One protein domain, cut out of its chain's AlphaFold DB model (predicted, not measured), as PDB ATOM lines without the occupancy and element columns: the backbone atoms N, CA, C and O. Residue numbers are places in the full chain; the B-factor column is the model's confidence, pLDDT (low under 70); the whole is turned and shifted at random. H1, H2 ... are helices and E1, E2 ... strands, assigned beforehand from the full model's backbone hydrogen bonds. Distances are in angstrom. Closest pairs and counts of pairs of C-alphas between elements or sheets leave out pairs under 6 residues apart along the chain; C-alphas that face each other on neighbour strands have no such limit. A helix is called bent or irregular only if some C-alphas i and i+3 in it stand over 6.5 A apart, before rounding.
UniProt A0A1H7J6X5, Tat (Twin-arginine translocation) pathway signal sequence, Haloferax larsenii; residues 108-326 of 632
ATOM      1  N   GLY A 108       3.699 -22.507 150.113       63.12
ATOM      2  CA  GLY A 108       3.988 -23.940 150.076       63.12
ATOM      3  C   GLY A 108       5.180 -24.374 150.949       63.12
ATOM      4  O   GLY A 108       5.420 -25.564 151.140       63.12
ATOM      5  N   ARG A 109       5.958 -23.420 151.468       68.75
ATOM      6  CA  ARG A 109       7.202 -23.661 152.196       68.75
ATOM      7  C   ARG A 109       7.131 -23.275 153.673       68.75
ATOM      8  O   ARG A 109       7.909 -23.818 154.448       68.75
ATOM      9  N   SER A 110       6.257 -22.360 154.090       66.88
ATOM     10  CA  SER A 110       6.189 -21.920 155.491       66.88
ATOM     11  C   SER A 110       5.829 -23.063 156.439       66.88
ATOM     12  O   SER A 110       6.553 -23.277 157.407       66.88
ATOM     13  N   THR A 111       4.802 -23.844 156.102       65.44
ATOM     14  CA  THR A 111       4.392 -25.047 156.849       65.44
ATOM     15  C   THR A 111       5.522 -26.076 156.887       65.44
ATOM     16  O   THR A 111       5.855 -26.620 157.931       65.44
ATOM     17  N   PHE A 112       6.209 -26.253 155.761       69.56
ATOM     18  CA  PHE A 112       7.350 -27.156 155.654       69.56
ATOM     19  C   PHE A 112       8.576 -26.706 156.477       69.56
ATOM     20  O   PHE A 112       9.315 -27.528 157.007       69.56
ATOM     21  N   ILE A 113       8.843 -25.401 156.588       74.62
ATOM     22  CA  ILE A 113       9.936 -24.894 157.435       74.62
ATOM     23  C   ILE A 113       9.654 -25.191 158.908       74.62
ATOM     24  O   ILE A 113      10.586 -25.486 159.651       74.62
ATOM     25  N   GLU A 114       8.398 -25.081 159.328       76.38
ATOM     26  CA  GLU A 114       7.975 -25.423 160.684       76.38
ATOM     27  C   GLU A 114       8.120 -26.926 160.948       76.38
ATOM     28  O   GLU A 114       8.780 -27.295 161.916       76.38
ATOM     29  N   GLU A 115       7.659 -27.776 160.024       75.00
ATOM     30  CA  GLU A 115       7.908 -29.227 160.024       75.00
ATOM     31  C   GLU A 115       9.399 -29.545 160.177       75.00
ATOM     32  O   GLU A 115       9.793 -30.259 161.090       75.00
ATOM     33  N   LEU A 116      10.257 -28.963 159.337       77.38
ATOM     34  CA  LEU A 116      11.700 -29.192 159.406       77.38
ATOM     35  C   LEU A 116      12.310 -28.766 160.736       77.38
ATOM     36  O   LEU A 116      13.250 -29.400 161.212       77.38
ATOM     37  N   ARG A 117      11.833 -27.658 161.308       81.56
ATOM     38  CA  ARG A 117      12.333 -27.190 162.598       81.56
ATOM     39  C   ARG A 117      11.974 -28.169 163.696       81.56
ATOM     40  O   ARG A 117      12.858 -28.511 164.469       81.56
ATOM     41  N   HIS A 118      10.746 -28.668 163.694       78.19
ATOM     42  CA  HIS A 118      10.296 -29.696 164.623       78.19
ATOM     43  C   HIS A 118      11.068 -31.010 164.441       78.19
ATOM     44  O   HIS A 118      11.692 -31.522 165.369       78.19
ATOM     45  N   GLU A 119      11.138 -31.518 163.209       77.38
ATOM     46  CA  GLU A 119      11.770 -32.803 162.887       77.38
ATOM     47  C   GLU A 119      13.265 -32.860 163.216       77.38
ATOM     48  O   GLU A 119      13.785 -33.948 163.479       77.38
ATOM     49  N   TYR A 120      13.946 -31.712 163.187       81.50
ATOM     50  CA  TYR A 120      15.375 -31.572 163.469       81.50
ATOM     51  C   TYR A 120      15.675 -30.871 164.806       81.50
ATOM     52  O   TYR A 120      16.851 -30.685 165.127       81.50
ATOM     53  N   GLY A 121      14.661 -30.463 165.578       79.25
ATOM     54  CA  GLY A 121      14.829 -29.713 166.832       79.25
ATOM     55  C   GLY A 121      15.467 -28.323 166.659       79.25
ATOM     56  O   GLY A 121      16.157 -27.824 167.549       79.25
ATOM     57  N   ILE A 122      15.306 -27.683 165.497       83.75
ATOM     58  CA  ILE A 122      15.897 -26.369 165.218       83.75
ATOM     59  C   ILE A 122      15.104 -25.273 165.925       83.75
ATOM     60  O   ILE A 122      13.972 -24.964 165.563       83.75
ATOM     61  N   GLY A 123      15.782 -24.572 166.834       78.12
ATOM     62  CA  GLY A 123      15.204 -23.464 167.599       78.12
ATOM     63  C   GLY A 123      14.768 -23.859 169.007       78.12
ATOM     64  O   GLY A 123      14.326 -22.990 169.757       78.12
ATOM     65  N   GLU A 124      14.964 -25.124 169.379       75.56
ATOM     66  CA  GLU A 124      14.588 -25.686 170.672       75.56
ATOM     67  C   GLU A 124      15.815 -26.274 171.386       75.56
ATOM     68  O   GLU A 124      16.808 -26.641 170.758       75.56
ATOM     69  N   GLU A 125      15.779 -26.351 172.720       74.44
ATOM     70  CA  GLU A 125      16.823 -27.022 173.514       74.44
ATOM     71  C   GLU A 125      16.532 -28.531 173.619       74.44
ATOM     72  O   GLU A 125      16.425 -29.082 174.715       74.44
ATOM     73  N   VAL A 126      16.370 -29.192 172.470       73.00
ATOM     74  CA  VAL A 126      16.078 -30.631 172.365       73.00
ATOM     75  C   VAL A 126      17.340 -31.374 171.920       73.00
ATOM     76  O   VAL A 126      18.109 -30.881 171.092       73.00
ATOM     77  N   ASP A 127      17.591 -32.555 172.489       76.00
ATOM     78  CA  ASP A 127      18.676 -33.420 172.021       76.00
ATOM     79  C   ASP A 127      18.364 -33.867 170.586       76.00
ATOM     80  O   ASP A 127      17.288 -34.410 170.325       76.00
ATOM     81  N   ALA A 128      19.301 -33.673 169.654       73.44
ATOM     82  CA  ALA A 128      19.129 -34.060 168.257       73.44
ATOM     83  C   ALA A 128      18.759 -35.545 168.119       73.44
ATOM     84  O   ALA A 128      18.015 -35.898 167.205       73.44
ATOM     85  N   LEU A 129      19.211 -36.405 169.039       74.69
ATOM     86  CA  LEU A 129      18.840 -37.819 169.053       74.69
ATOM     87  C   LEU A 129      17.353 -38.049 169.377       74.69
ATOM     88  O   LEU A 129      16.762 -38.982 168.845       74.69
ATOM     89  N   SER A 130      16.742 -37.195 170.204       73.06
ATOM     90  CA  SER A 130      15.313 -37.274 170.557       73.06
ATOM     91  C   SER A 130      14.366 -36.697 169.501       73.06
ATOM     92  O   SER A 130      13.153 -36.817 169.640       73.06
ATOM     93  N   THR A 131      14.902 -36.097 168.437       76.25
ATOM     94  CA  THR A 131      14.101 -35.582 167.316       76.25
ATOM     95  C   THR A 131      13.638 -36.708 166.385       76.25
ATOM     96  O   THR A 131      14.143 -37.830 166.445       76.25
ATOM     97  N   SER A 132      12.709 -36.416 165.466       74.38
ATOM     98  CA  SER A 132      12.220 -37.391 164.470       74.38
ATOM     99  C   SER A 132      13.351 -37.865 163.563       74.38
ATOM    100  O   SER A 132      13.535 -39.060 163.327       74.38
ATOM    101  N   HIS A 133      14.179 -36.917 163.117       79.31
ATOM    102  CA  HIS A 133      15.360 -37.211 162.321       79.31
ATOM    103  C   HIS A 133      16.375 -38.072 163.092       79.31
ATOM    104  O   HIS A 133      16.922 -39.028 162.532       79.31
ATOM    105  N   GLY A 134      16.582 -37.751 164.375       78.75
ATOM    106  CA  GLY A 134      17.408 -38.500 165.323       78.75
ATOM    107  C   GLY A 134      16.993 -39.953 165.471       78.75
ATOM    108  O   GLY A 134      17.790 -40.865 165.242       78.75
ATOM    109  N   ALA A 135      15.719 -40.155 165.789       75.31
ATOM    110  CA  ALA A 135      15.127 -41.463 166.001       75.31
ATOM    111  C   ALA A 135      15.184 -42.349 164.751       75.31
ATOM    112  O   ALA A 135      15.532 -43.526 164.841       75.31
ATOM    113  N   ALA A 136      14.911 -41.795 163.570       77.31
ATOM    114  CA  ALA A 136      14.996 -42.548 162.322       77.31
ATOM    115  C   ALA A 136      16.445 -42.965 161.989       77.31
ATOM    116  O   ALA A 136      16.677 -44.109 161.587       77.31
ATOM    117  N   MET A 137      17.433 -42.092 162.235       81.44
ATOM    118  CA  MET A 137      18.853 -42.438 162.076       81.44
ATOM    119  C   MET A 137      19.288 -43.530 163.063       81.44
ATOM    120  O   MET A 137      19.972 -44.481 162.680       81.44
ATOM    121  N   TRP A 138      18.855 -43.420 164.321       82.69
ATOM    122  CA  TRP A 138      19.071 -44.442 165.343       82.69
ATOM    123  C   TRP A 138      18.443 -45.782 164.949       82.69
ATOM    124  O   TRP A 138      19.082 -46.830 165.042       82.69
ATOM    125  N   SER A 139      17.218 -45.747 164.425       79.62
ATOM    126  CA  SER A 139      16.496 -46.936 163.988       79.62
ATOM    127  C   SER A 139      17.225 -47.694 162.881       79.62
ATOM    128  O   SER A 139      17.286 -48.925 162.916       79.62
ATOM    129  N   ALA A 140      17.819 -46.976 161.922       82.75
ATOM    130  CA  ALA A 140      18.622 -47.578 160.862       82.75
ATOM    131  C   ALA A 140      19.842 -48.331 161.422       82.75
ATOM    132  O   ALA A 140      20.086 -49.474 161.033       82.75
ATOM    133  N   LEU A 141      20.557 -47.724 162.378       87.50
ATOM    134  CA  LEU A 141      21.678 -48.356 163.078       87.50
ATOM    135  C   LEU A 141      21.225 -49.616 163.818       87.50
ATOM    136  O   LEU A 141      21.792 -50.688 163.616       87.50
ATOM    137  N   GLU A 142      20.205 -49.497 164.663       86.06
ATOM    138  CA  GLU A 142      19.754 -50.582 165.534       86.06
ATOM    139  C   GLU A 142      19.248 -51.784 164.729       86.06
ATOM    140  O   GLU A 142      19.649 -52.919 164.989       86.06
ATOM    141  N   THR A 143      18.450 -51.530 163.689       85.12
ATOM    142  CA  THR A 143      17.951 -52.571 162.778       85.12
ATOM    143  C   THR A 143      19.102 -53.264 162.053       85.12
ATOM    144  O   THR A 143      19.092 -54.485 161.910       85.12
ATOM    145  N   SER A 144      20.114 -52.509 161.612       88.94
ATOM    146  CA  SER A 144      21.285 -53.089 160.953       88.94
ATOM    147  C   SER A 144      22.028 -54.042 161.885       88.94
ATOM    148  O   SER A 144      22.327 -55.163 161.490       88.94
ATOM    149  N   VAL A 145      22.268 -53.640 163.137       89.25
ATOM    150  CA  VAL A 145      22.946 -54.497 164.123       89.25
ATOM    151  C   VAL A 145      22.128 -55.750 164.428       89.25
ATOM    152  O   VAL A 145      22.689 -56.848 164.484       89.25
ATOM    153  N   ALA A 146      20.816 -55.594 164.611       86.88
ATOM    154  CA  ALA A 146      19.903 -56.701 164.862       86.88
ATOM    155  C   ALA A 146      19.917 -57.717 163.707       86.88
ATOM    156  O   ALA A 146      20.062 -58.915 163.950       86.88
ATOM    157  N   ARG A 147      19.859 -57.247 162.451       86.88
ATOM    158  CA  ARG A 147      19.944 -58.097 161.250       86.88
ATOM    159  C   ARG A 147      21.259 -58.860 161.183       86.88
ATOM    160  O   ARG A 147      21.218 -60.087 161.189       86.88
ATOM    161  N   SER A 148      22.402 -58.168 161.250       90.12
ATOM    162  CA  SER A 148      23.723 -58.813 161.222       90.12
ATOM    163  C   SER A 148      23.839 -59.876 162.321       90.12
ATOM    164  O   SER A 148      24.393 -60.957 162.126       90.12
ATOM    165  N   ARG A 149      23.284 -59.607 163.512       90.19
ATOM    166  CA  ARG A 149      23.285 -60.587 164.598       90.19
ATOM    167  C   ARG A 149      22.441 -61.818 164.277       90.19
ATOM    168  O   ARG A 149      22.918 -62.937 164.478       90.19
ATOM    169  N   VAL A 150      21.207 -61.621 163.823       87.81
ATOM    170  CA  VAL A 150      20.268 -62.705 163.511       87.81
ATOM    171  C   VAL A 150      20.770 -63.565 162.346       87.81
ATOM    172  O   VAL A 150      20.650 -64.791 162.419       87.81
ATOM    173  N   ASP A 151      21.432 -62.955 161.359       89.00
ATOM    174  CA  ASP A 151      22.124 -63.617 160.241       89.00
ATOM    175  C   ASP A 151      23.377 -64.406 160.658       89.00
ATOM    176  O   ASP A 151      23.889 -65.250 159.919       89.00
ATOM    177  N   GLY A 152      23.859 -64.192 161.883       89.06
ATOM    178  CA  GLY A 152      25.055 -64.844 162.406       89.06
ATOM    179  C   GLY A 152      26.364 -64.205 161.940       89.06
ATOM    180  O   GLY A 152      27.426 -64.822 162.097       89.06
ATOM    181  N   ASP A 153      26.315 -62.977 161.420       93.62
ATOM    182  CA  ASP A 153      27.497 -62.202 161.065       93.62
ATOM    183  C   ASP A 153      28.326 -61.855 162.291       93.62
ATOM    184  O   ASP A 153      27.864 -61.861 163.428       93.62
ATOM    185  N   THR A 154      29.604 -61.552 162.088       94.62
ATOM    186  CA  THR A 154      30.498 -61.196 163.197       94.62
ATOM    187  C   THR A 154      30.184 -59.807 163.757       94.62
ATOM    188  O   THR A 154      29.740 -58.935 163.023       94.62
ATOM    189  N   LYS A 155      30.536 -59.542 165.024       92.88
ATOM    190  CA  LYS A 155      30.461 -58.186 165.608       92.88
ATOM    191  C   LYS A 155      31.171 -57.124 164.760       92.88
ATOM    192  O   LYS A 155      30.696 -56.006 164.654       92.88
ATOM    193  N   THR A 156      32.307 -57.465 164.147       95.19
ATOM    194  CA  THR A 156      33.023 -56.539 163.254       95.19
ATOM    195  C   THR A 156      32.218 -56.225 161.998       95.19
ATOM    196  O   THR A 156      32.125 -55.058 161.646       95.19
ATOM    197  N   ALA A 157      31.603 -57.235 161.378       93.81
ATOM    198  CA  ALA A 157      30.701 -57.025 160.247       93.81
ATOM    199  C   ALA A 157      29.487 -56.179 160.663       93.81
ATOM    200  O   ALA A 157      29.224 -55.174 160.027       93.81
ATOM    201  N   ALA A 158      28.870 -56.463 161.817       92.56
ATOM    202  CA  ALA A 158      27.769 -55.656 162.348       92.56
ATOM    203  C   ALA A 158      28.151 -54.182 162.599       92.56
ATOM    204  O   ALA A 158      27.327 -53.295 162.409       92.56
ATOM    205  N   VAL A 159      29.395 -53.897 163.014       94.81
ATOM    206  CA  VAL A 159      29.902 -52.515 163.131       94.81
ATOM    207  C   VAL A 159      30.022 -51.844 161.764       94.81
ATOM    208  O   VAL A 159      29.748 -50.649 161.651       94.81
ATOM    209  N   ASP A 160      30.474 -52.576 160.749       93.00
ATOM    210  CA  ASP A 160      30.612 -52.047 159.395       93.00
ATOM    211  C   ASP A 160      29.229 -51.826 158.755       93.00
ATOM    212  O   ASP A 160      28.965 -50.714 158.304       93.00
ATOM    213  N   ASP A 161      28.306 -52.784 158.871       90.25
ATOM    214  CA  ASP A 161      26.919 -52.666 158.397       90.25
ATOM    215  C   ASP A 161      26.191 -51.496 159.075       90.25
ATOM    216  O   ASP A 161      25.569 -50.665 158.414       90.25
ATOM    217  N   ALA A 162      26.331 -51.358 160.399       90.62
ATOM    218  CA  ALA A 162      25.753 -50.240 161.140       90.62
ATOM    219  C   ALA A 162      26.322 -48.886 160.687       90.62
ATOM    220  O   ALA A 162      25.597 -47.891 160.623       90.62
ATOM    221  N   ARG A 163      27.618 -48.830 160.355       92.12
ATOM    222  CA  ARG A 163      28.247 -47.618 159.817       92.12
ATOM    223  C   ARG A 163      27.714 -47.290 158.428       92.12
ATOM    224  O   ARG A 163      27.479 -46.115 158.146       92.12
ATOM    225  N   ASP A 164      27.532 -48.295 157.584       88.06
ATOM    226  CA  ASP A 164      27.015 -48.126 156.231       88.06
ATOM    227  C   ASP A 164      25.546 -47.685 156.258       88.06
ATOM    228  O   ASP A 164      25.198 -46.723 155.574       88.06
ATOM    229  N   ALA A 165      24.721 -48.260 157.139       85.12
ATOM    230  CA  ALA A 165      23.341 -47.831 157.367       85.12
ATOM    231  C   ALA A 165      23.252 -46.366 157.833       85.12
ATOM    232  O   ALA A 165      22.461 -45.585 157.296       85.12
ATOM    233  N   LEU A 166      24.106 -45.954 158.782       86.81
ATOM    234  CA  LEU A 166      24.210 -44.550 159.199       86.81
ATOM    235  C   LEU A 166      24.601 -43.633 158.031       86.81
ATOM    236  O   LEU A 166      24.008 -42.568 157.854       86.81
ATOM    237  N   ASN A 167      25.610 -44.023 157.246       87.25
ATOM    238  CA  ASN A 167      26.085 -43.235 156.107       87.25
ATOM    239  C   ASN A 167      25.010 -43.098 155.028       87.25
ATOM    240  O   ASN A 167      24.823 -42.001 154.509       87.25
ATOM    241  N   GLN A 168      24.293 -44.179 154.718       81.94
ATOM    242  CA  GLN A 168      23.226 -44.189 153.723       81.94
ATOM    243  C   GLN A 168      22.068 -43.284 154.156       81.94
ATOM    244  O   GLN A 168      21.649 -42.417 153.390       81.94
ATOM    245  N   TYR A 169      21.595 -43.411 155.402       81.62
ATOM    246  CA  TYR A 169      20.517 -42.563 155.916       81.62
ATOM    247  C   TYR A 169      20.919 -41.079 155.951       81.62
ATOM    248  O   TYR A 169      20.171 -40.208 155.490       81.62
ATOM    249  N   ALA A 170      22.122 -40.776 156.454       84.19
ATOM    250  CA  ALA A 170      22.648 -39.414 156.480       84.19
ATOM    251  C   ALA A 170      22.830 -38.851 155.062       84.19
ATOM    252  O   ALA A 170      22.474 -37.702 154.809       84.19
ATOM    253  N   GLY A 171      23.330 -39.662 154.124       81.38
ATOM    254  CA  GLY A 171      23.506 -39.277 152.728       81.38
ATOM    255  C   GLY A 171      22.190 -38.967 152.028       81.38
ATOM    256  O   GLY A 171      22.061 -37.906 151.416       81.38
ATOM    257  N   ASN A 172      21.183 -39.823 152.211       77.12
ATOM    258  CA  ASN A 172      19.827 -39.591 151.720       77.12
ATOM    259  C   ASN A 172      19.237 -38.301 152.297       77.12
ATOM    260  O   ASN A 172      18.716 -37.471 151.555       77.12
ATOM    261  N   SER A 173      19.370 -38.086 153.604       80.44
ATOM    262  CA  SER A 173      18.849 -36.891 154.277       80.44
ATOM    263  C   SER A 173      19.516 -35.600 153.789       80.44
ATOM    264  O   SER A 173      18.828 -34.627 153.477       80.44
ATOM    265  N   VAL A 174      20.848 -35.596 153.656       82.75
ATOM    266  CA  VAL A 174      21.603 -34.461 153.100       82.75
ATOM    267  C   VAL A 174      21.183 -34.190 151.658       82.75
ATOM    268  O   VAL A 174      20.893 -33.041 151.319       82.75
ATOM    269  N   TRP A 175      21.083 -35.228 150.823       81.88
ATOM    270  CA  TRP A 175      20.609 -35.076 149.451       81.88
ATOM    271  C   TRP A 175      19.192 -34.499 149.395       81.88
ATOM    272  O   TRP A 175      18.952 -33.578 148.625       81.88
ATOM    273  N   ASN A 176      18.257 -34.987 150.209       75.88
ATOM    274  CA  ASN A 176      16.881 -34.491 150.197       75.88
ATOM    275  C   ASN A 176      16.820 -32.993 150.524       75.88
ATOM    276  O   ASN A 176      16.047 -32.256 149.914       75.88
ATOM    277  N   ASN A 177      17.680 -32.517 151.428       79.88
ATOM    278  CA  ASN A 177      17.803 -31.090 151.722       79.88
ATOM    279  C   ASN A 177      18.416 -30.297 150.552       79.88
ATOM    280  O   ASN A 177      17.917 -29.215 150.236       79.88
ATOM    281  N   ILE A 178      19.419 -30.849 149.859       82.44
ATOM    282  CA  ILE A 178      19.985 -30.256 148.634       82.44
ATOM    283  C   ILE A 178      18.945 -30.195 147.505       82.44
ATOM    284  O   ILE A 178      18.750 -29.143 146.902       82.44
ATOM    285  N   ASP A 179      18.239 -31.289 147.231       78.56
ATOM    286  CA  ASP A 179      17.231 -31.385 146.171       78.56
ATOM    287  C   ASP A 179      16.093 -30.378 146.373       78.56
ATOM    288  O   ASP A 179      15.670 -29.700 145.438       78.56
ATOM    289  N   ARG A 180      15.636 -30.208 147.617       77.00
ATOM    290  CA  ARG A 180      14.631 -29.194 147.975       77.00
ATOM    291  C   ARG A 180      15.128 -27.779 147.693       77.00
ATOM    292  O   ARG A 180      14.392 -26.968 147.126       77.00
ATOM    293  N   TRP A 181      16.372 -27.484 148.056       84.81
ATOM    294  CA  TRP A 181      17.001 -26.204 147.744       84.81
ATOM    295  C   TRP A 181      17.128 -25.976 146.233       84.81
ATOM    296  O   TRP A 181      16.794 -24.897 145.743       84.81
ATOM    297  N   ASN A 182      17.524 -26.998 145.477       84.38
ATOM    298  CA  ASN A 182      17.609 -26.928 144.021       84.38
ATOM    299  C   ASN A 182      16.243 -26.646 143.389       84.38
ATOM    300  O   ASN A 182      16.110 -25.713 142.598       84.38
ATOM    301  N   LYS A 183      15.203 -27.385 143.797       81.31
ATOM    302  CA  LYS A 183      13.824 -27.195 143.321       81.31
ATOM    303  C   LYS A 183      13.297 -25.791 143.605       81.31
ATOM    304  O   LYS A 183      12.630 -25.217 142.744       81.31
ATOM    305  N   PHE A 184      13.633 -25.216 144.763       84.31
ATOM    306  CA  PHE A 184      13.324 -23.817 145.065       84.31
ATOM    307  C   PHE A 184      13.916 -22.877 144.006       84.31
ATOM    308  O   PHE A 184      13.190 -22.050 143.456       84.31
ATOM    309  N   TRP A 185      15.196 -23.024 143.656       85.31
ATOM    310  CA  TRP A 185      15.826 -22.175 142.640       85.31
ATOM    311  C   TRP A 185      15.321 -22.434 141.228       85.31
ATOM    312  O   TRP A 185      15.149 -21.478 140.472       85.31
ATOM    313  N   THR A 186      15.014 -23.682 140.874       82.56
ATOM    314  CA  THR A 186      14.368 -23.997 139.593       82.56
ATOM    315  C   THR A 186      13.019 -23.285 139.464       82.56
ATOM    316  O   THR A 186      12.719 -22.726 138.407       82.56
ATOM    317  N   ALA A 187      12.218 -23.250 140.533       79.19
ATOM    318  CA  ALA A 187      10.934 -22.549 140.550       79.19
ATOM    319  C   ALA A 187      11.097 -21.016 140.567       79.19
ATOM    320  O   ALA A 187      10.376 -20.304 139.867       79.19
ATOM    321  N   MET A 188      12.064 -20.504 141.333       85.19
ATOM    322  CA  MET A 188      12.271 -19.068 141.554       85.19
ATOM    323  C   MET A 188      13.095 -18.364 140.475       85.19
ATOM    324  O   MET A 188      13.043 -17.134 140.385       85.19
ATOM    325  N   GLY A 189      13.833 -19.106 139.646       86.25
ATOM    326  CA  GLY A 189      14.733 -18.572 138.622       86.25
ATOM    327  C   GLY A 189      14.136 -17.437 137.775       86.25
ATOM    328  O   GLY A 189      14.768 -16.383 137.669       86.25
ATOM    329  N   PRO A 190      12.902 -17.564 137.241       84.50
ATOM    330  CA  PRO A 190      12.260 -16.489 136.480       84.50
ATOM    331  C   PRO A 190      12.048 -15.192 137.278       84.50
ATOM    332  O   PRO A 190      12.334 -14.104 136.772       84.50
ATOM    333  N   ALA A 191      11.570 -15.284 138.526       86.12
ATOM    334  CA  ALA A 191      11.314 -14.117 139.376       86.12
ATOM    335  C   ALA A 191      12.621 -13.453 139.844       86.12
ATOM    336  O   ALA A 191      12.729 -12.223 139.878       86.12
ATOM    337  N   VAL A 192      13.645 -14.260 140.129       91.31
ATOM    338  CA  VAL A 192      14.996 -13.790 140.461       91.31
ATOM    339  C   VAL A 192      15.624 -13.069 139.268       91.31
ATOM    340  O   VAL A 192      16.112 -11.954 139.430       91.31
ATOM    341  N   GLY A 193      15.535 -13.634 138.058       91.12
ATOM    342  CA  GLY A 193      16.042 -13.003 136.835       91.12
ATOM    343  C   GLY A 193      15.434 -11.620 136.584       91.12
ATOM    344  O   GLY A 193      16.156 -10.668 136.296       91.12
ATOM    345  N   LYS A 194      14.116 -11.477 136.790       88.81
ATOM    346  CA  LYS A 194      13.425 -10.176 136.728       88.81
ATOM    347  C   LYS A 194      13.881  -9.193 137.797       88.81
ATOM    348  O   LYS A 194      13.971  -7.994 137.544       88.81
ATOM    349  N   SER A 195      14.182  -9.686 138.990       91.38
ATOM    350  CA  SER A 195      14.643  -8.840 140.090       91.38
ATOM    351  C   SER A 195      16.081  -8.359 139.872       91.38
ATOM    352  O   SER A 195      16.380  -7.196 140.123       91.38
ATOM    353  N   ILE A 196      16.947  -9.196 139.288       92.12
ATOM    354  CA  ILE A 196      18.309  -8.822 138.871       92.12
ATOM    355  C   ILE A 196      18.287  -7.726 137.798       92.12
ATOM    356  O   ILE A 196      19.095  -6.800 137.854       92.12
ATOM    357  N   SER A 197      17.340  -7.777 136.853       89.25
ATOM    358  CA  SER A 197      17.158  -6.715 135.854       89.25
ATOM    359  C   SER A 197      16.463  -5.456 136.398       89.25
ATOM    360  O   SER A 197      16.230  -4.519 135.638       89.25
ATOM    361  N   GLY A 198      16.136  -5.412 137.696       86.38
ATOM    362  CA  GLY A 198      15.505  -4.271 138.366       86.38
ATOM    363  C   GLY A 198      13.987  -4.162 138.186       86.38
ATOM    364  O   GLY A 198      13.423  -3.124 138.517       86.38
ATOM    365  N   GLU A 199      13.330  -5.201 137.663       86.19
ATOM    366  CA  GLU A 199      11.885  -5.210 137.377       86.19
ATOM    367  C   GLU A 199      11.067  -6.008 138.412       86.19
ATOM    368  O   GLU A 199       9.852  -5.852 138.491       86.19
ATOM    369  N   GLY A 200      11.707  -6.902 139.169       89.38
ATOM    370  CA  GLY A 200      11.054  -7.809 140.120       89.38
ATOM    371  C   GLY A 200      11.199  -7.405 141.590       89.38
ATOM    372  O   GLY A 200      11.885  -6.443 141.928       89.38
ATOM    373  N   VAL A 201      10.550  -8.175 142.469       92.44
ATOM    374  CA  VAL A 201      10.492  -7.913 143.923       92.44
ATOM    375  C   VAL A 201      11.369  -8.831 144.782       92.44
ATOM    376  O   VAL A 201      11.356  -8.704 146.005       92.44
ATOM    377  N   VAL A 202      12.103  -9.772 144.181       93.81
ATOM    378  CA  VAL A 202      12.884 -10.793 144.897       93.81
ATOM    379  C   VAL A 202      14.293 -10.291 145.176       93.81
ATOM    380  O   VAL A 202      15.066 -10.034 144.258       93.81
ATOM    381  N   THR A 203      14.672 -10.205 146.445       93.75
ATOM    382  CA  THR A 203      15.996  -9.722 146.845       93.75
ATOM    383  C   THR A 203      16.552 -10.533 148.010       93.75
ATOM    384  O   THR A 203      15.789 -10.995 148.861       93.75
ATOM    385  N   PRO A 204      17.882 -10.662 148.134       93.00
ATOM    386  CA  PRO A 204      18.487 -11.042 149.402       93.00
ATOM    387  C   PRO A 204      18.099 -10.031 150.493       93.00
ATOM    388  O   PRO A 204      17.936  -8.841 150.223       93.00
ATOM    389  N   ALA A 205      17.946 -10.488 151.732       89.06
ATOM    390  CA  ALA A 205      17.622  -9.638 152.875       89.06
ATOM    391  C   ALA A 205      18.773  -8.682 153.209       89.06
ATOM    392  O   ALA A 205      18.547  -7.541 153.605       89.06
ATOM    393  N   ASN A 206      20.006  -9.156 153.021       82.94
ATOM    394  CA  ASN A 206      21.225  -8.388 153.201       82.94
ATOM    395  C   ASN A 206      21.957  -8.339 151.860       82.94
ATOM    396  O   ASN A 206      22.549  -9.337 151.459       82.94
ATOM    397  N   GLY A 207      21.901  -7.197 151.174       88.06
ATOM    398  CA  GLY A 207      22.664  -6.971 149.947       88.06
ATOM    399  C   GLY A 207      21.867  -7.107 148.656       88.06
ATOM    400  O   GLY A 207      20.647  -6.949 148.630       88.06
ATOM    401  N   ALA A 208      22.579  -7.373 147.566       90.62
ATOM    402  CA  ALA A 208      22.019  -7.587 146.243       90.62
ATOM    403  C   ALA A 208      22.603  -8.843 145.595       90.62
ATOM    404  O   ALA A 208      23.718  -9.270 145.904       90.62
ATOM    405  N   PHE A 209      21.851  -9.415 144.654       93.81
ATOM    406  CA  PHE A 209      22.403 -10.428 143.767       93.81
ATOM    407  C   PHE A 209      23.571  -9.833 142.980       93.81
ATOM    408  O   PHE A 209      23.456  -8.776 142.357       93.81
ATOM    409  N   THR A 210      24.695 -10.534 143.000       93.56
ATOM    410  CA  THR A 210      25.885 -10.191 142.220       93.56
ATOM    411  C   THR A 210      26.199 -11.321 141.257       93.56
ATOM    412  O   THR A 210      25.805 -12.461 141.486       93.56
ATOM    413  N   ALA A 211      26.896 -11.014 140.171       92.38
ATOM    414  CA  ALA A 211      27.299 -12.042 139.230       92.38
ATOM    415  C   ALA A 211      28.461 -12.880 139.792       92.38
ATOM    416  O   ALA A 211      29.283 -12.372 140.562       92.38
ATOM    417  N   LEU A 212      28.550 -14.147 139.390       90.50
ATOM    418  CA  LEU A 212      29.604 -15.088 139.769       90.50
ATOM    419  C   LEU A 212      30.991 -14.560 139.405       90.50
ATOM    420  O   LEU A 212      31.921 -14.649 140.205       90.50
ATOM    421  N   GLU A 213      31.113 -13.933 138.237       88.94
ATOM    422  CA  GLU A 213      32.359 -13.336 137.752       88.94
ATOM    423  C   GLU A 213      32.817 -12.149 138.614       88.94
ATOM    424  O   GLU A 213      33.999 -11.804 138.625       88.94
ATOM    425  N   ASP A 214      31.880 -11.531 139.338       88.12
ATOM    426  CA  ASP A 214      32.113 -10.413 140.250       88.12
ATOM    427  C   ASP A 214      32.260 -10.892 141.717       88.12
ATOM    428  O   ASP A 214      32.395 -10.075 142.634       88.12
ATOM    429  N   SER A 215      32.241 -12.209 141.957       84.50
ATOM    430  CA  SER A 215      32.368 -12.793 143.292       84.50
ATOM    431  C   SER A 215      33.807 -12.781 143.821       84.50
ATOM    432  O   SER A 215      34.798 -12.709 143.094       84.50
ATOM    433  N   SER A 216      33.926 -12.870 145.143       75.00
ATOM    434  CA  SER A 216      35.194 -12.974 145.867       75.00
ATOM    435  C   SER A 216      35.844 -14.357 145.747       75.00
ATOM    436  O   SER A 216      37.044 -14.486 146.011       75.00
ATOM    437  N   GLN A 217      35.096 -15.381 145.319       74.69
ATOM    438  CA  GLN A 217      35.617 -16.723 145.076       74.69
ATOM    439  C   GLN A 217      36.180 -16.834 143.657       74.69
ATOM    440  O   GLN A 217      35.518 -17.252 142.718       74.69
ATOM    441  N   THR A 218      37.467 -16.525 143.513       64.56
ATOM    442  CA  THR A 218      38.184 -16.622 142.230       64.56
ATOM    443  C   THR A 218      38.503 -18.054 141.788       64.56
ATOM    444  O   THR A 218      39.083 -18.242 140.720       64.56
ATOM    445  N   ALA A 219      38.190 -19.053 142.617       72.31
ATOM    446  CA  ALA A 219      38.464 -20.460 142.340       72.31
ATOM    447  C   ALA A 219      37.396 -21.122 141.455       72.31
ATOM    448  O   ALA A 219      37.715 -22.098 140.780       72.31
ATOM    449  N   ILE A 220      36.168 -20.593 141.441       79.75
ATOM    450  CA  ILE A 220      35.084 -21.126 140.613       79.75
ATOM    451  C   ILE A 220      35.255 -20.575 139.197       79.75
ATOM    452  O   ILE A 220      35.253 -19.361 138.996       79.75
ATOM    453  N   ASP A 221      35.424 -21.464 138.218       78.56
ATOM    454  CA  ASP A 221      35.408 -21.100 136.801       78.56
ATOM    455  C   ASP A 221      33.946 -20.991 136.323       78.56
ATOM    456  O   ASP A 221      33.260 -22.015 136.281       78.56
ATOM    457  N   PRO A 222      33.459 -19.800 135.925       77.31
ATOM    458  CA  PRO A 222      32.096 -19.629 135.417       77.31
ATOM    459  C   PRO A 222      31.790 -20.485 134.181       77.31
ATOM    460  O   PRO A 222      30.632 -20.778 133.910       77.31
ATOM    461  N   ALA A 223      32.806 -20.904 133.417       79.62
ATOM    462  CA  ALA A 223      32.618 -21.790 132.268       79.62
ATOM    463  C   ALA A 223      32.461 -23.272 132.655       79.62
ATOM    464  O   ALA A 223      32.147 -24.093 131.793       79.62
ATOM    465  N   ALA A 224      32.719 -23.620 133.919       80.88
ATOM    466  CA  ALA A 224      32.665 -24.983 134.438       80.88
ATOM    467  C   ALA A 224      31.395 -25.270 135.259       80.88
ATOM    468  O   ALA A 224      31.283 -26.356 135.820       80.88
ATOM    469  N   VAL A 225      30.463 -24.315 135.329       85.88
ATOM    470  CA  VAL A 225      29.197 -24.442 136.062       85.88
ATOM    471  C   VAL A 225      28.004 -24.411 135.112       85.88
ATOM    472  O   VAL A 225      28.099 -23.874 134.006       85.88
ATOM    473  N   GLU A 226      26.867 -24.960 135.537       89.56
ATOM    474  CA  GLU A 226      25.620 -24.890 134.772       89.56
ATOM    475  C   GLU A 226      24.764 -23.702 135.250       89.56
ATOM    476  O   GLU A 226      24.302 -23.700 136.394       89.56
ATOM    477  N   PRO A 227      24.539 -22.663 134.424       91.38
ATOM    478  CA  PRO A 227      23.785 -21.490 134.850       91.38
ATOM    479  C   PRO A 227      22.279 -21.788 134.942       91.38
ATOM    480  O   PRO A 227      21.655 -22.219 133.974       91.38
ATOM    481  N   LEU A 228      21.674 -21.472 136.090       89.25
ATOM    482  CA  LEU A 228      20.220 -21.501 136.297       89.25
ATOM    483  C   LEU A 228      19.584 -20.125 136.062       89.25
ATOM    484  O   LEU A 228      18.460 -20.025 135.572       89.25
ATOM    485  N   VAL A 229      20.306 -19.052 136.402       92.06
ATOM    486  CA  VAL A 229      19.908 -17.670 136.120       92.06
ATOM    487  C   VAL A 229      21.080 -16.939 135.479       92.06
ATOM    488  O   VAL A 229      22.073 -16.631 136.144       92.06
ATOM    489  N   GLU A 230      20.931 -16.636 134.191       92.69
ATOM    490  CA  GLU A 230      21.890 -15.873 133.392       92.69
ATOM    491  C   GLU A 230      21.223 -14.604 132.853       92.69
ATOM    492  O   GLU A 230      20.160 -14.665 132.232       92.69
ATOM    493  N   ILE A 231      21.852 -13.450 133.080       91.81
ATOM    494  CA  ILE A 231      21.392 -12.150 132.581       91.81
ATOM    495  C   ILE A 231      22.578 -11.451 131.922       91.81
ATOM    496  O   ILE A 231      23.647 -11.342 132.513       91.81
ATOM    497  N   ASP A 232      22.398 -10.994 130.680       91.12
ATOM    498  CA  ASP A 232      23.435 -10.311 129.892       91.12
ATOM    499  C   ASP A 232      24.772 -11.080 129.796       91.12
ATOM    500  O   ASP A 232      25.851 -10.484 129.751       91.12
ATOM    501  N   GLY A 233      24.704 -12.417 129.744       88.69
ATOM    502  CA  GLY A 233      25.878 -13.295 129.674       88.69
ATOM    503  C   GLY A 233      26.664 -13.401 130.983       88.69
ATOM    504  O   GLY A 233      27.824 -13.806 130.953       88.69
ATOM    505  N   LYS A 234      26.063 -12.990 132.105       92.12
ATOM    506  CA  LYS A 234      26.600 -13.132 133.459       92.12
ATOM    507  C   LYS A 234      25.769 -14.121 134.262       92.12
ATOM    508  O   LYS A 234      24.537 -14.071 134.216       92.12
ATOM    509  N   THR A 235      26.439 -14.960 135.040       92.88
ATOM    510  CA  THR A 235      25.790 -16.001 135.849       92.88
ATOM    511  C   THR A 235      25.503 -15.488 137.254       92.88
ATOM    512  O   THR A 235      26.386 -14.931 137.892       92.88
ATOM    513  N   TYR A 236      24.288 -15.682 137.767       92.69
ATOM    514  CA  TYR A 236      23.898 -15.225 139.113       92.69
ATOM    515  C   TYR A 236      23.528 -16.377 140.048       92.69
ATOM    516  O   TYR A 236      23.824 -16.331 141.241       92.69
ATOM    517  N   VAL A 237      22.893 -17.408 139.492       92.88
ATOM    518  CA  VAL A 237      22.529 -18.652 140.175       92.88
ATOM    519  C   VAL A 237      22.991 -19.792 139.281       92.88
ATOM    520  O   VAL A 237      22.737 -19.750 138.074       92.88
ATOM    521  N   TRP A 238      23.663 -20.790 139.843       93.38
ATOM    522  CA  TRP A 238      24.206 -21.914 139.081       93.38
ATOM    523  C   TRP A 238      24.134 -23.214 139.867       93.38
ATOM    524  O   TRP A 238      24.019 -23.207 141.093       93.38
ATOM    525  N   ALA A 239      24.214 -24.318 139.141       91.00
ATOM    526  CA  ALA A 239      24.375 -25.656 139.665       91.00
ATOM    527  C   ALA A 239      25.856 -26.065 139.583       91.00
ATOM    528  O   ALA A 239      26.475 -25.997 138.518       91.00
ATOM    529  N   ASP A 240      26.422 -26.468 140.720       89.00
ATOM    530  CA  ASP A 240      27.708 -27.164 140.802       89.00
ATOM    531  C   ASP A 240      27.442 -28.665 140.943       89.00
ATOM    532  O   ASP A 240      26.683 -29.073 141.825       89.00
ATOM    533  N   SER A 241      28.088 -29.487 140.112       86.75
ATOM    534  CA  SER A 241      28.041 -30.944 140.289       86.75
ATOM    535  C   SER A 241      28.565 -31.322 141.673       86.75
ATOM    536  O   SER A 241      29.578 -30.776 142.119       86.75
ATOM    537  N   LEU A 242      27.901 -32.258 142.352       83.06
ATOM    538  CA  LEU A 242      28.282 -32.679 143.703       83.06
ATOM    539  C   LEU A 242      29.624 -33.420 143.749       83.06
ATOM    540  O   LEU A 242      30.306 -33.376 144.769       83.06
ATOM    541  N   ASP A 243      30.023 -34.053 142.647       77.38
ATOM    542  CA  ASP A 243      31.357 -34.634 142.449       77.38
ATOM    543  C   ASP A 243      32.368 -33.633 141.845       77.38
ATOM    544  O   ASP A 243      33.526 -33.965 141.571       77.38
ATOM    545  N   GLY A 244      31.922 -32.397 141.617       77.94
ATOM    546  CA  GLY A 244      32.686 -31.351 140.967       77.94
ATOM    547  C   GLY A 244      33.802 -30.793 141.854       77.94
ATOM    548  O   GLY A 244      33.728 -30.818 143.081       77.94
ATOM    549  N   PRO A 245      34.838 -30.183 141.252       78.25
ATOM    550  CA  PRO A 245      35.992 -29.651 141.985       78.25
ATOM    551  C   PRO A 245      35.659 -28.466 142.910       78.25
ATOM    552  O   PRO A 245      36.509 -28.054 143.698       78.25
ATOM    553  N   ASN A 246      34.455 -27.900 142.788       78.38
ATOM    554  CA  ASN A 246      33.989 -26.746 143.556       78.38
ATOM    555  C   ASN A 246      33.183 -27.145 144.802       78.38
ATOM    556  O   ASN A 246      32.778 -26.260 145.561       78.38
ATOM    557  N   VAL A 247      32.902 -28.436 144.999       82.75
ATOM    558  CA  VAL A 247      32.091 -28.948 146.107       82.75
ATOM    559  C   VAL A 247      32.977 -29.791 147.018       82.75
ATOM    560  O   VAL A 247      33.641 -30.721 146.571       82.75
ATOM    561  N   ASP A 248      33.003 -29.449 148.308       82.19
ATOM    562  CA  ASP A 248      33.733 -30.209 149.325       82.19
ATOM    563  C   ASP A 248      32.745 -31.077 150.111       82.19
ATOM    564  O   ASP A 248      32.066 -30.613 151.034       82.19
ATOM    565  N   LEU A 249      32.607 -32.337 149.691       82.62
ATOM    566  CA  LEU A 249      31.800 -33.321 150.404       82.62
ATOM    567  C   LEU A 249      32.669 -34.103 151.399       82.62
ATOM    568  O   LEU A 249      33.785 -34.508 151.068       82.62
ATOM    569  N   PRO A 250      32.163 -34.389 152.612       80.44
ATOM    570  CA  PRO A 250      32.846 -35.288 153.529       80.44
ATOM    571  C   PRO A 250      33.107 -36.661 152.891       80.44
ATOM    572  O   PRO A 250      32.225 -37.218 152.253       80.44
ATOM    573  N   ASN A 251      34.265 -37.271 153.158       81.44
ATOM    574  CA  ASN A 251      34.642 -38.576 152.577       81.44
ATOM    575  C   ASN A 251      33.672 -39.736 152.877       81.44
ATOM    576  O   ASN A 251      33.760 -40.777 152.235       81.44
ATOM    577  N   TRP A 252      32.830 -39.613 153.906       79.75
ATOM    578  CA  TRP A 252      31.811 -40.616 154.237       79.75
ATOM    579  C   TRP A 252      30.513 -40.421 153.447       79.75
ATOM    580  O   TRP A 252      29.694 -41.335 153.398       79.75
ATOM    581  N   LEU A 253      30.303 -39.230 152.882       78.75
ATOM    582  CA  LEU A 253      29.114 -38.875 152.126       78.75
ATOM    583  C   LEU A 253      29.287 -39.380 150.694       78.75
ATOM    584  O   LEU A 253      29.711 -38.648 149.804       78.75
ATOM    585  N   ASP A 254      28.981 -40.658 150.499       71.31
ATOM    586  CA  ASP A 254      28.943 -41.269 149.179       71.31
ATOM    587  C   ASP A 254      27.542 -41.128 148.573       71.31
ATOM    588  O   ASP A 254      26.611 -41.867 148.898       71.31
ATOM    589  N   LEU A 255      27.388 -40.153 147.679       67.31
ATOM    590  CA  LEU A 255      26.133 -39.921 146.965       67.31
ATOM    591  C   LEU A 255      25.971 -40.825 145.736       67.31
ATOM    592  O   LEU A 255      24.918 -40.810 145.101       67.31
ATOM    593  N   THR A 256      26.960 -41.663 145.409       61.16
ATOM    594  CA  THR A 256      26.802 -42.659 144.341       61.16
ATOM    595  C   THR A 256      25.828 -43.763 144.748       61.16
ATOM    596  O   THR A 256      25.107 -44.271 143.893       61.16
ATOM    597  N   ALA A 257      25.704 -44.056 146.049       54.84
ATOM    598  CA  ALA A 257      24.656 -44.923 146.589       54.84
ATOM    599  C   ALA A 257      23.249 -44.345 146.339       54.84
ATOM    600  O   ALA A 257      22.336 -45.068 145.956       54.84
ATOM    601  N   VAL A 258      23.105 -43.019 146.441       55.44
ATOM    602  CA  VAL A 258      21.853 -42.293 146.162       55.44
ATOM    603  C   VAL A 258      21.459 -42.387 144.675       55.44
ATOM    604  O   VAL A 258      20.274 -42.366 144.331       55.44
ATOM    605  N   ALA A 259      22.445 -42.497 143.779       49.53
ATOM    606  CA  ALA A 259      22.253 -42.652 142.336       49.53
ATOM    607  C   ALA A 259      22.076 -44.113 141.884       49.53
ATOM    608  O   ALA A 259      21.275 -44.394 140.998       49.53
ATOM    609  N   GLY A 260      22.776 -45.062 142.511       45.91
ATOM    610  CA  GLY A 260      22.724 -46.488 142.163       45.91
ATOM    611  C   GLY A 260      21.356 -47.145 142.381       45.91
ATOM    612  O   GLY A 260      21.059 -48.160 141.755       45.91
ATOM    613  N   GLU A 261      20.507 -46.546 143.216       48.12
ATOM    614  CA  GLU A 261      19.148 -47.007 143.533       48.12
ATOM    615  C   GLU A 261      18.102 -46.659 142.448       48.12
ATOM    616  O   GLU A 261      16.982 -47.167 142.480       48.12
ATOM    617  N   ASN A 262      18.437 -45.821 141.456       44.19
ATOM    618  CA  ASN A 262      17.498 -45.370 140.426       44.19
ATOM    619  C   ASN A 262      18.164 -45.437 139.043       44.19
ATOM    620  O   ASN A 262      19.070 -44.663 138.753       44.19
ATOM    621  N   SER A 263      17.695 -46.314 138.147       46.84
ATOM    622  CA  SER A 263      18.264 -46.453 136.787       46.84
ATOM    623  C   SER A 263      18.211 -45.172 135.942       46.84
ATOM    624  O   SER A 263      18.821 -45.121 134.875       46.84
ATOM    625  N   ASP A 264      17.479 -44.165 136.422       46.00
ATOM    626  CA  ASP A 264      17.170 -42.917 135.732       46.00
ATOM    627  C   ASP A 264      17.882 -41.686 136.332       46.00
ATOM    628  O   ASP A 264      17.719 -40.592 135.797       46.00
ATOM    629  N   VAL A 265      18.647 -41.824 137.429       50.91
ATOM    630  CA  VAL A 265      19.399 -40.711 138.046       50.91
ATOM    631  C   VAL A 265      20.870 -41.088 138.117       50.91
ATOM    632  O   VAL A 265      21.264 -41.896 138.955       50.91
ATOM    633  N   ASN A 266      21.696 -40.510 137.245       58.81
ATOM    634  CA  ASN A 266      23.136 -40.711 137.330       58.81
ATOM    635  C   ASN A 266      23.700 -39.902 138.512       58.81
ATOM    636  O   ASN A 266      23.213 -38.813 138.807       58.81
ATOM    637  N   ALA A 267      24.735 -40.412 139.189       60.38
ATOM    638  CA  ALA A 267      25.427 -39.664 140.248       60.38
ATOM    639  C   ALA A 267      25.989 -38.349 139.698       60.38
ATOM    640  O   ALA A 267      25.964 -37.329 140.382       60.38
ATOM    641  N   ASP A 268      26.392 -38.389 138.428       63.12
ATOM    642  CA  ASP A 268      26.878 -37.252 137.650       63.12
ATOM    643  C   ASP A 268      25.795 -36.173 137.412       63.12
ATOM    644  O   ASP A 268      26.127 -35.058 137.021       63.12
ATOM    645  N   ASP A 269      24.508 -36.483 137.632       68.75
ATOM    646  CA  ASP A 269      23.390 -35.536 137.494       68.75
ATOM    647  C   ASP A 269      23.009 -34.882 138.839       68.75
ATOM    648  O   ASP A 269      22.093 -34.057 138.900       68.75
ATOM    649  N   LEU A 270      23.667 -35.258 139.945       81.31
ATOM    650  CA  LEU A 270      23.420 -34.658 141.253       81.31
ATOM    651  C   LEU A 270      24.206 -33.350 141.384       81.31
ATOM    652  O   LEU A 270      25.429 -33.322 141.266       81.31
ATOM    653  N   TYR A 271      23.509 -32.266 141.705       86.00
ATOM    654  CA  TYR A 271      24.110 -30.941 141.835       86.00
ATOM    655  C   TYR A 271      23.662 -30.229 143.111       86.00
ATOM    656  O   TYR A 271      22.675 -30.608 143.740       86.00
ATOM    657  N   VAL A 272      24.373 -29.167 143.481       89.81
ATOM    658  CA  VAL A 272      23.946 -28.184 144.482       89.81
ATOM    659  C   VAL A 272      23.846 -26.814 143.832       89.81
ATOM    660  O   VAL A 272      24.742 -26.374 143.112       89.81
ATOM    661  N   THR A 273      22.736 -26.129 144.082       90.88
ATOM    662  CA  THR A 273      22.537 -24.767 143.598       90.88
ATOM    663  C   THR A 273      23.244 -23.768 144.502       90.88
ATOM    664  O   THR A 273      23.116 -23.824 145.725       90.88
ATOM    665  N   ARG A 274      23.939 -22.803 143.909       92.94
ATOM    666  CA  ARG A 274      24.599 -21.702 144.613       92.94
ATOM    667  C   ARG A 274      24.209 -20.358 144.017       92.94
ATOM    668  O   ARG A 274      23.732 -20.260 142.886       92.94
ATOM    669  N   VAL A 275      24.397 -19.313 144.815       92.50
ATOM    670  CA  VAL A 275      24.087 -17.926 144.451       92.50
ATOM    671  C   VAL A 275      25.146 -16.987 145.013       92.50
ATOM    672  O   VAL A 275      25.771 -17.303 146.025       92.50
ATOM    673  N   VAL A 276      25.347 -15.821 144.393       91.06
ATOM    674  CA  VAL A 276      26.223 -14.777 144.948       91.06
ATOM    675  C   VAL A 276      25.413 -13.602 145.482       91.06
ATOM    676  O   VAL A 276      24.598 -13.011 144.770       91.06
ATOM    677  N   VAL A 277      25.691 -13.229 146.728       90.75
ATOM    678  CA  VAL A 277      25.124 -12.057 147.398       90.75
ATOM    679  C   VAL A 277      26.262 -11.153 147.861       90.75
ATOM    680  O   VAL A 277      27.144 -11.593 148.597       90.75
ATOM    681  N   ASP A 278      26.270  -9.900 147.399       90.12
ATOM    682  CA  ASP A 278      27.325  -8.911 147.686       90.12
ATOM    683  C   ASP A 278      28.756  -9.452 147.472       90.12
ATOM    684  O   ASP A 278      29.679  -9.214 148.253       90.12
ATOM    685  N   GLY A 279      28.947 -10.222 146.399       87.19
ATOM    686  CA  GLY A 279      30.228 -10.834 146.053       87.19
ATOM    687  C   GLY A 279      30.611 -12.046 146.910       87.19
ATOM    688  O   GLY A 279      31.692 -12.601 146.718       87.19
ATOM    689  N   SER A 280      29.770 -12.493 147.841       89.69
ATOM    690  CA  SER A 280      29.986 -13.719 148.617       89.69
ATOM    691  C   SER A 280      29.119 -14.848 148.072       89.69
ATOM    692  O   SER A 280      27.923 -14.665 147.855       89.69
ATOM    693  N   VAL A 281      29.726 -16.010 147.837       89.94
ATOM    694  CA  VAL A 281      28.995 -17.217 147.437       89.94
ATOM    695  C   VAL A 281      28.245 -17.752 148.650       89.94
ATOM    696  O   VAL A 281      28.821 -17.883 149.727       89.94
ATOM    697  N   VAL A 282      26.960 -18.031 148.464       89.50
ATOM    698  CA  VAL A 282      26.107 -18.695 149.443       89.50
ATOM    699  C   VAL A 282      25.996 -20.160 149.056       89.50
ATOM    700  O   VAL A 282      25.557 -20.481 147.948       89.50
ATOM    701  N   ASP A 283      26.382 -21.026 149.985       88.69
ATOM    702  CA  ASP A 283      26.389 -22.473 149.841       88.69
ATOM    703  C   ASP A 283      25.679 -23.122 151.033       88.69
ATOM    704  O   ASP A 283      26.074 -22.951 152.183       88.69
ATOM    705  N   ILE A 284      24.644 -23.915 150.761       87.75
ATOM    706  CA  ILE A 284      23.910 -24.646 151.802       87.75
ATOM    707  C   ILE A 284      24.725 -25.784 152.432       87.75
ATOM    708  O   ILE A 284      24.275 -26.400 153.390       87.75
ATOM    709  N   LEU A 285      25.906 -26.104 151.904       87.44
ATOM    710  CA  LEU A 285      26.835 -27.055 152.512       87.44
ATOM    711  C   LEU A 285      27.791 -26.395 153.515       87.44
ATOM    712  O   LEU A 285      28.476 -27.120 154.246       87.44
ATOM    713  N   ASP A 286      27.822 -25.058 153.553       86.44
ATOM    714  CA  ASP A 286      28.656 -24.244 154.435       86.44
ATOM    715  C   ASP A 286      27.786 -23.294 155.283       86.44
ATOM    716  O   ASP A 286      27.406 -22.215 154.816       86.44
ATOM    717  N   PRO A 287      27.517 -23.626 156.562       81.50
ATOM    718  CA  PRO A 287      26.679 -22.806 157.439       81.50
ATOM    719  C   PRO A 287      27.281 -21.434 157.761       81.50
ATOM    720  O   PRO A 287      26.579 -20.559 158.272       81.50
ATOM    721  N   THR A 288      28.567 -21.206 157.469       83.50
ATOM    722  CA  THR A 288      29.177 -19.877 157.612       83.50
ATOM    723  C   THR A 288      28.718 -18.914 156.520       83.50
ATOM    724  O   THR A 288      28.787 -17.695 156.703       83.50
ATOM    725  N   THR A 289      28.193 -19.450 155.416       82.38
ATOM    726  CA  THR A 289      27.560 -18.692 154.346       82.38
ATOM    727  C   THR A 289      26.047 -18.842 154.460       82.38
ATOM    728  O   THR A 289      25.484 -19.920 154.319       82.38
ATOM    729  N   SER A 290      25.347 -17.752 154.758       85.31
ATOM    730  CA  SER A 290      23.887 -17.770 154.814       85.31
ATOM    731  C   SER A 290      23.315 -16.464 154.304       85.31
ATOM    732  O   SER A 290      23.923 -15.395 154.391       85.31
ATOM    733  N   THR A 291      22.123 -16.563 153.736       90.75
ATOM    734  CA  THR A 291      21.333 -15.410 153.344       90.75
ATOM    735  C   THR A 291      19.863 -15.772 153.422       90.75
ATOM    736  O   THR A 291      19.478 -16.929 153.226       90.75
ATOM    737  N   VAL A 292      19.045 -14.763 153.675       92.62
ATOM    738  CA  VAL A 292      17.593 -14.870 153.590       92.62
ATOM    739  C   VAL A 292      17.179 -14.265 152.255       92.62
ATOM    740  O   VAL A 292      17.657 -13.195 151.894       92.62
ATOM    741  N   ILE A 293      16.320 -14.943 151.507       92.94
ATOM    742  CA  ILE A 293      15.732 -14.440 150.265       92.94
ATOM    743  C   ILE A 293      14.320 -13.965 150.578       92.94
ATOM    744  O   ILE A 293      13.520 -14.723 151.120       92.94
ATOM    745  N   ASN A 294      14.016 -12.726 150.207       94.50
ATOM    746  CA  ASN A 294      12.738 -12.070 150.446       94.50
ATOM    747  C   ASN A 294      12.058 -11.704 149.127       94.50
ATOM    748  O   ASN A 294      12.727 -11.429 148.136       94.50
ATOM    749  N   ALA A 295      10.732 -11.601 149.149       92.88
ATOM    750  CA  ALA A 295       9.977 -10.772 148.220       92.88
ATOM    751  C   ALA A 295       9.550  -9.500 148.957       92.88
ATOM    752  O   ALA A 295       9.043  -9.590 150.073       92.88
ATOM    753  N   THR A 296       9.751  -8.321 148.368       91.94
ATOM    754  CA  THR A 296       9.285  -7.045 148.936       91.94
ATOM    755  C   THR A 296       8.430  -6.296 147.926       91.94
ATOM    756  O   THR A 296       8.951  -5.715 146.976       91.94
ATOM    757  N   HIS A 297       7.116  -6.285 148.146       89.50
ATOM    758  CA  HIS A 297       6.158  -5.570 147.310       89.50
ATOM    759  C   HIS A 297       5.672  -4.289 148.004       89.50
ATOM    760  O   HIS A 297       5.345  -4.334 149.194       89.50
ATOM    761  N   PRO A 298       5.556  -3.152 147.290       83.06
ATOM    762  CA  PRO A 298       5.103  -1.885 147.873       83.06
ATOM    763  C   PRO A 298       3.750  -1.969 148.597       83.06
ATOM    764  O   PRO A 298       3.576  -1.332 149.635       83.06
ATOM    765  N   ASP A 299       2.824  -2.776 148.072       86.25
ATOM    766  CA  ASP A 299       1.447  -2.865 148.581       86.25
ATOM    767  C   ASP A 299       1.201  -4.006 149.583       86.25
ATOM    768  O   ASP A 299       0.263  -3.924 150.374       86.25
ATOM    769  N   TYR A 300       2.026  -5.061 149.570       85.50
ATOM    770  CA  TYR A 300       1.811  -6.272 150.386       85.50
ATOM    771  C   TYR A 300       2.884  -6.485 151.461       85.50
ATOM    772  O   TYR A 300       2.744  -7.362 152.310       85.50
ATOM    773  N   GLY A 301       3.939  -5.664 151.469       91.12
ATOM    774  CA  GLY A 301       5.024  -5.747 152.442       91.12
ATOM    775  C   GLY A 301       6.126  -6.719 152.029       91.12
ATOM    776  O   GLY A 301       6.409  -6.901 150.846       91.12
ATOM    777  N   THR A 302       6.794  -7.303 153.025       92.19
ATOM    778  CA  THR A 302       7.927  -8.214 152.829       92.19
ATOM    779  C   THR A 302       7.569  -9.614 153.308       92.19
ATOM    780  O   THR A 302       7.091  -9.770 154.430       92.19
ATOM    781  N   GLN A 303       7.861 -10.619 152.485       90.25
ATOM    782  CA  GLN A 303       7.707 -12.034 152.808       90.25
ATOM    783  C   GLN A 303       9.038 -12.767 152.638       90.25
ATOM    784  O   GLN A 303       9.725 -12.598 151.628       90.25
ATOM    785  N   THR A 304       9.392 -13.595 153.620       91.12
ATOM    786  CA  THR A 304      10.567 -14.468 153.544       91.12
ATOM    787  C   THR A 304      10.264 -15.663 152.646       91.12
ATOM    788  O   THR A 304       9.380 -16.462 152.940       91.12
ATOM    789  N   LEU A 305      11.021 -15.809 151.560       87.94
ATOM    790  CA  LEU A 305      10.885 -16.912 150.604       87.94
ATOM    791  C   LEU A 305      11.782 -18.091 150.967       87.94
ATOM    792  O   LEU A 305      11.401 -19.247 150.805       87.94
ATOM    793  N   ALA A 306      13.001 -17.791 151.419       88.12
ATOM    794  CA  ALA A 306      13.991 -18.795 151.755       88.12
ATOM    795  C   ALA A 306      14.959 -18.329 152.827       88.12
ATOM    796  O   ALA A 306      15.346 -17.168 152.847       88.12
ATOM    797  N   ASP A 307      15.439 -19.272 153.623       90.31
ATOM    798  CA  ASP A 307      16.615 -19.096 154.465       90.31
ATOM    799  C   ASP A 307      17.650 -20.159 154.078       90.31
ATOM    800  O   ASP A 307      17.415 -21.354 154.263       90.31
ATOM    801  N   ALA A 308      18.759 -19.739 153.466       89.06
ATOM    802  CA  ALA A 308      19.861 -20.643 153.135       89.06
ATOM    803  C   ALA A 308      20.559 -21.158 154.404       89.06
ATOM    804  O   ALA A 308      21.030 -22.293 154.426       89.06
ATOM    805  N   GLY A 309      20.572 -20.346 155.469       90.19
ATOM    806  CA  GLY A 309      21.119 -20.724 156.767       90.19
ATOM    807  C   GLY A 309      20.356 -21.890 157.381       90.19
ATOM    808  O   GLY A 309      20.985 -22.812 157.883       90.19
ATOM    809  N   LEU A 310      19.025 -21.918 157.245       88.81
ATOM    810  CA  LEU A 310      18.211 -23.056 157.683       88.81
ATOM    811  C   LEU A 310      18.649 -24.367 157.013       88.81
ATOM    812  O   LEU A 310      18.870 -25.354 157.706       88.81
ATOM    813  N   TYR A 311      18.804 -24.392 155.683       86.62
ATOM    814  CA  TYR A 311      19.240 -25.610 154.984       86.62
ATOM    815  C   TYR A 311      20.648 -26.040 155.385       86.62
ATOM    816  O   TYR A 311      20.887 -27.232 155.575       86.62
ATOM    817  N   ALA A 312      21.553 -25.080 155.572       89.00
ATOM    818  CA  ALA A 312      22.887 -25.378 156.065       89.00
ATOM    819  C   ALA A 312      22.868 -25.946 157.489       89.00
ATOM    820  O   ALA A 312      23.585 -26.903 157.768       89.00
ATOM    821  N   THR A 313      22.001 -25.432 158.366       90.25
ATOM    822  CA  THR A 313      21.773 -25.997 159.702       90.25
ATOM    823  C   THR A 313      21.240 -27.427 159.632       90.25
ATOM    824  O   THR A 313      21.737 -28.275 160.361       90.25
ATOM    825  N   LEU A 314      20.293 -27.735 158.739       86.38
ATOM    826  CA  LEU A 314      19.785 -29.106 158.572       86.38
ATOM    827  C   LEU A 314      20.898 -30.074 158.158       86.38
ATOM    828  O   LEU A 314      21.037 -31.151 158.735       86.38
ATOM    829  N   VAL A 315      21.717 -29.675 157.177       87.19
ATOM    830  CA  VAL A 315      22.879 -30.460 156.742       87.19
ATOM    831  C   VAL A 315      23.855 -30.649 157.906       87.19
ATOM    832  O   VAL A 315      24.311 -31.767 158.136       87.19
ATOM    833  N   ASP A 316      24.156 -29.596 158.663       89.19
ATOM    834  CA  ASP A 316      25.090 -29.648 159.790       89.19
ATOM    835  C   ASP A 316      24.588 -30.529 160.949       89.19
ATOM    836  O   ASP A 316      25.362 -31.321 161.489       89.19
ATOM    837  N   ILE A 317      23.290 -30.480 161.274       88.50
ATOM    838  CA  ILE A 317      22.663 -31.360 162.271       88.50
ATOM    839  C   ILE A 317      22.789 -32.820 161.842       88.50
ATOM    840  O   ILE A 317      23.271 -33.638 162.623       88.50
ATOM    841  N   THR A 318      22.443 -33.155 160.591       87.69
ATOM    842  CA  THR A 318      22.596 -34.527 160.078       87.69
ATOM    843  C   THR A 318      24.052 -34.994 160.155       87.69
ATOM    844  O   THR A 318      24.322 -36.116 160.589       87.69
ATOM    845  N   ARG A 319      25.012 -34.142 159.764       89.88
ATOM    846  CA  ARG A 319      26.448 -34.463 159.828       89.88
ATOM    847  C   ARG A 319      26.913 -34.683 161.270       89.88
ATOM    848  O   ARG A 319      27.645 -35.640 161.526       89.88
ATOM    849  N   THR A 320      26.506 -33.810 162.187       90.12
ATOM    850  CA  THR A 320      26.870 -33.861 163.609       90.12
ATOM    851  C   THR A 320      26.313 -35.116 164.261       90.12
ATOM    852  O   THR A 320      27.090 -35.926 164.759       90.12
ATOM    853  N   LEU A 321      25.007 -35.359 164.128       86.56
ATOM    854  CA  LEU A 321      24.342 -36.543 164.666       86.56
ATOM    855  C   LEU A 321      24.986 -37.843 164.160       86.56
ATOM    856  O   LEU A 321      25.308 -38.732 164.949       86.56
ATOM    857  N   ARG A 322      25.255 -37.946 162.852       90.31
ATOM    858  CA  ARG A 322      25.943 -39.111 162.275       90.31
ATOM    859  C   ARG A 322      27.331 -39.307 162.882       90.31
ATOM    860  O   ARG A 322      27.745 -40.443 163.124       90.31
ATOM    861  N   ASN A 323      28.085 -38.225 163.080       90.69
ATOM    862  CA  ASN A 323      29.421 -38.291 163.669       90.69
ATOM    863  C   ASN A 323      29.370 -38.705 165.140       90.69
ATOM    864  O   ASN A 323      30.194 -39.525 165.546       90.69
ATOM    865  N   ASP A 324      28.396 -38.206 165.894       88.50
ATOM    866  CA  ASP A 324      28.194 -38.546 167.299       88.50
ATOM    867  C   ASP A 324      27.835 -40.030 167.458       88.50
ATOM    868  O   ASP A 324      28.507 -40.748 168.202       88.50
ATOM    869  N   LEU A 325      26.884 -40.534 166.661       86.62
ATOM    870  CA  LEU A 325      26.536 -41.962 166.619       86.62
ATOM    871  C   LEU A 325      27.713 -42.840 166.156       86.62
ATOM    872  O   LEU A 325      27.902 -43.957 166.637       86.62
ATOM    873  N   SER A 326      28.562 -42.326 165.263       88.88
ATOM    874  CA  SER A 326      29.753 -43.044 164.791       88.88
ATOM    875  C   SER A 326      30.892 -43.086 165.818       88.88
ATOM    876  O   SER A 326      31.676 -44.038 165.817       88.88
TER     877      SER A 326
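What this domain is: This is residues 108 to 326 of the 632 residues of the protein "Tat (Twin-arginine translocation) pathway signal sequence" of Haloferax larsenii (UniProt A0A1H7J6X5). One very long helix, H3, forms a spine along the longest axis; H2 makes a hairpin with its first part, H5 runs beside its middle part, and two small sheets pack on its later part. The sheet E2 E3 E4 E5 packs on residues 175 to 196 of H3 and the smaller sheet E1 E6 E7 on residues 181 to 196, while H1 reaches from the start of H2 to the edge of the smaller sheet and the short H4 sits beside H3. The printed part has 219 residues, with five named helices and seven named strands in the order H1 H2 H3 E1 E2 E3 H4 E4 E5 E6 E7 H5. Both sheets, of orders E2 E3 E4 E5 and E1 E6 E7, are antiparallel, and the class is mixed, helices and strands. The whole is compact by its radius of gyration of the C-alphas, 19.5 A, yet elongated in outline, with spans of 66 by 38 by 30 A.

Where its parts are: H1 covers residues 108 to 120, from C-alpha 108 at (3.988, -23.940, 150.076), over 19.2 A; it is only just irregular, with C-alphas 108 and 111 6.9 A apart. H2, residues 132 to 150, is 26.6 A long. H3, residues 155 to 196, is 57.4 A long and ends with C-alpha 196 at (18.309, -8.822, 138.871); it is irregular, with C-alphas 187 and 190 7.4 A apart, and has a kink of 61 degrees near residue 190. E1 is residues 202 to 204, E2 226 to 231, and E3 234 to 241, which bends by 72 degrees at residue 237. H4 is residues 256 to 260, E4 271 to 277, 19.7 A long, and E5 280 to 282. E6, residues 292 to 297, and E7, residues 301 to 307, precede H5, residues 308 to 326, 27.1 A long, which ends with C-alpha 326 at (29.753, -43.044, 164.791).

How they stand to each other: H2, H3 and H5 form an up and down bundle, each running against the one before it. The helical hairpin H2 and H3 touches through residues 155 to 170 of H3, closest at the C-alphas of Leu 141 and Ala 162, 4.9 A. H3 and H5 touch at a shallow tilt of 3 degrees, opposite ways, closest at the C-alphas of Val 174 and Val 315, 5.6 A. H2 and H5 only just touch, with 3 pairs of C-alphas within 8 A. H1 touches H2 at a steep tilt of 54 degrees, closest at the C-alphas of Glu 119 and Ser 132, 4.9 A. H4 touches H3, closest at the C-alphas of Asn 172 and Val 258, 6.5 A. H3 is on the sheet E2 E3 E4 E5 at a height over the sheet of 5.4 A, two layers with the helix on one face. It is also on the sheet E1 E6 E7, again two layers, at a height over the sheet of 12.3 A; H1 only grazes that sheet. N 228 and O 237 of the hairpin E2 and E3 are 2.8 A apart, within hydrogen-bond range, as are N 274 and O 238 of E3 and E4, 2.8 A, N 282 and O 275 of the hairpin E4 and E5, 2.8 A, N 294 and O 203 of E1 and E6, 2.8 A, and N 293 and O 306 of the hairpin E6 and E7, 2.8 A. Every O i to N i+4 pair is within range in H2, H4 and H5; H1 has 8 of 9 and H3 36 of 38.

The domain as a whole: The C-alphas farthest apart, those of Gly 152 and Asp 299, are 67.7 A apart. The printed part has no cut. The links H1 to H2, E1 to E2 and E3 to H4 are long. Mean pLDDT of the printed part is 83.1; residues 108 to 112, 218 and 255 to 269 are under 70.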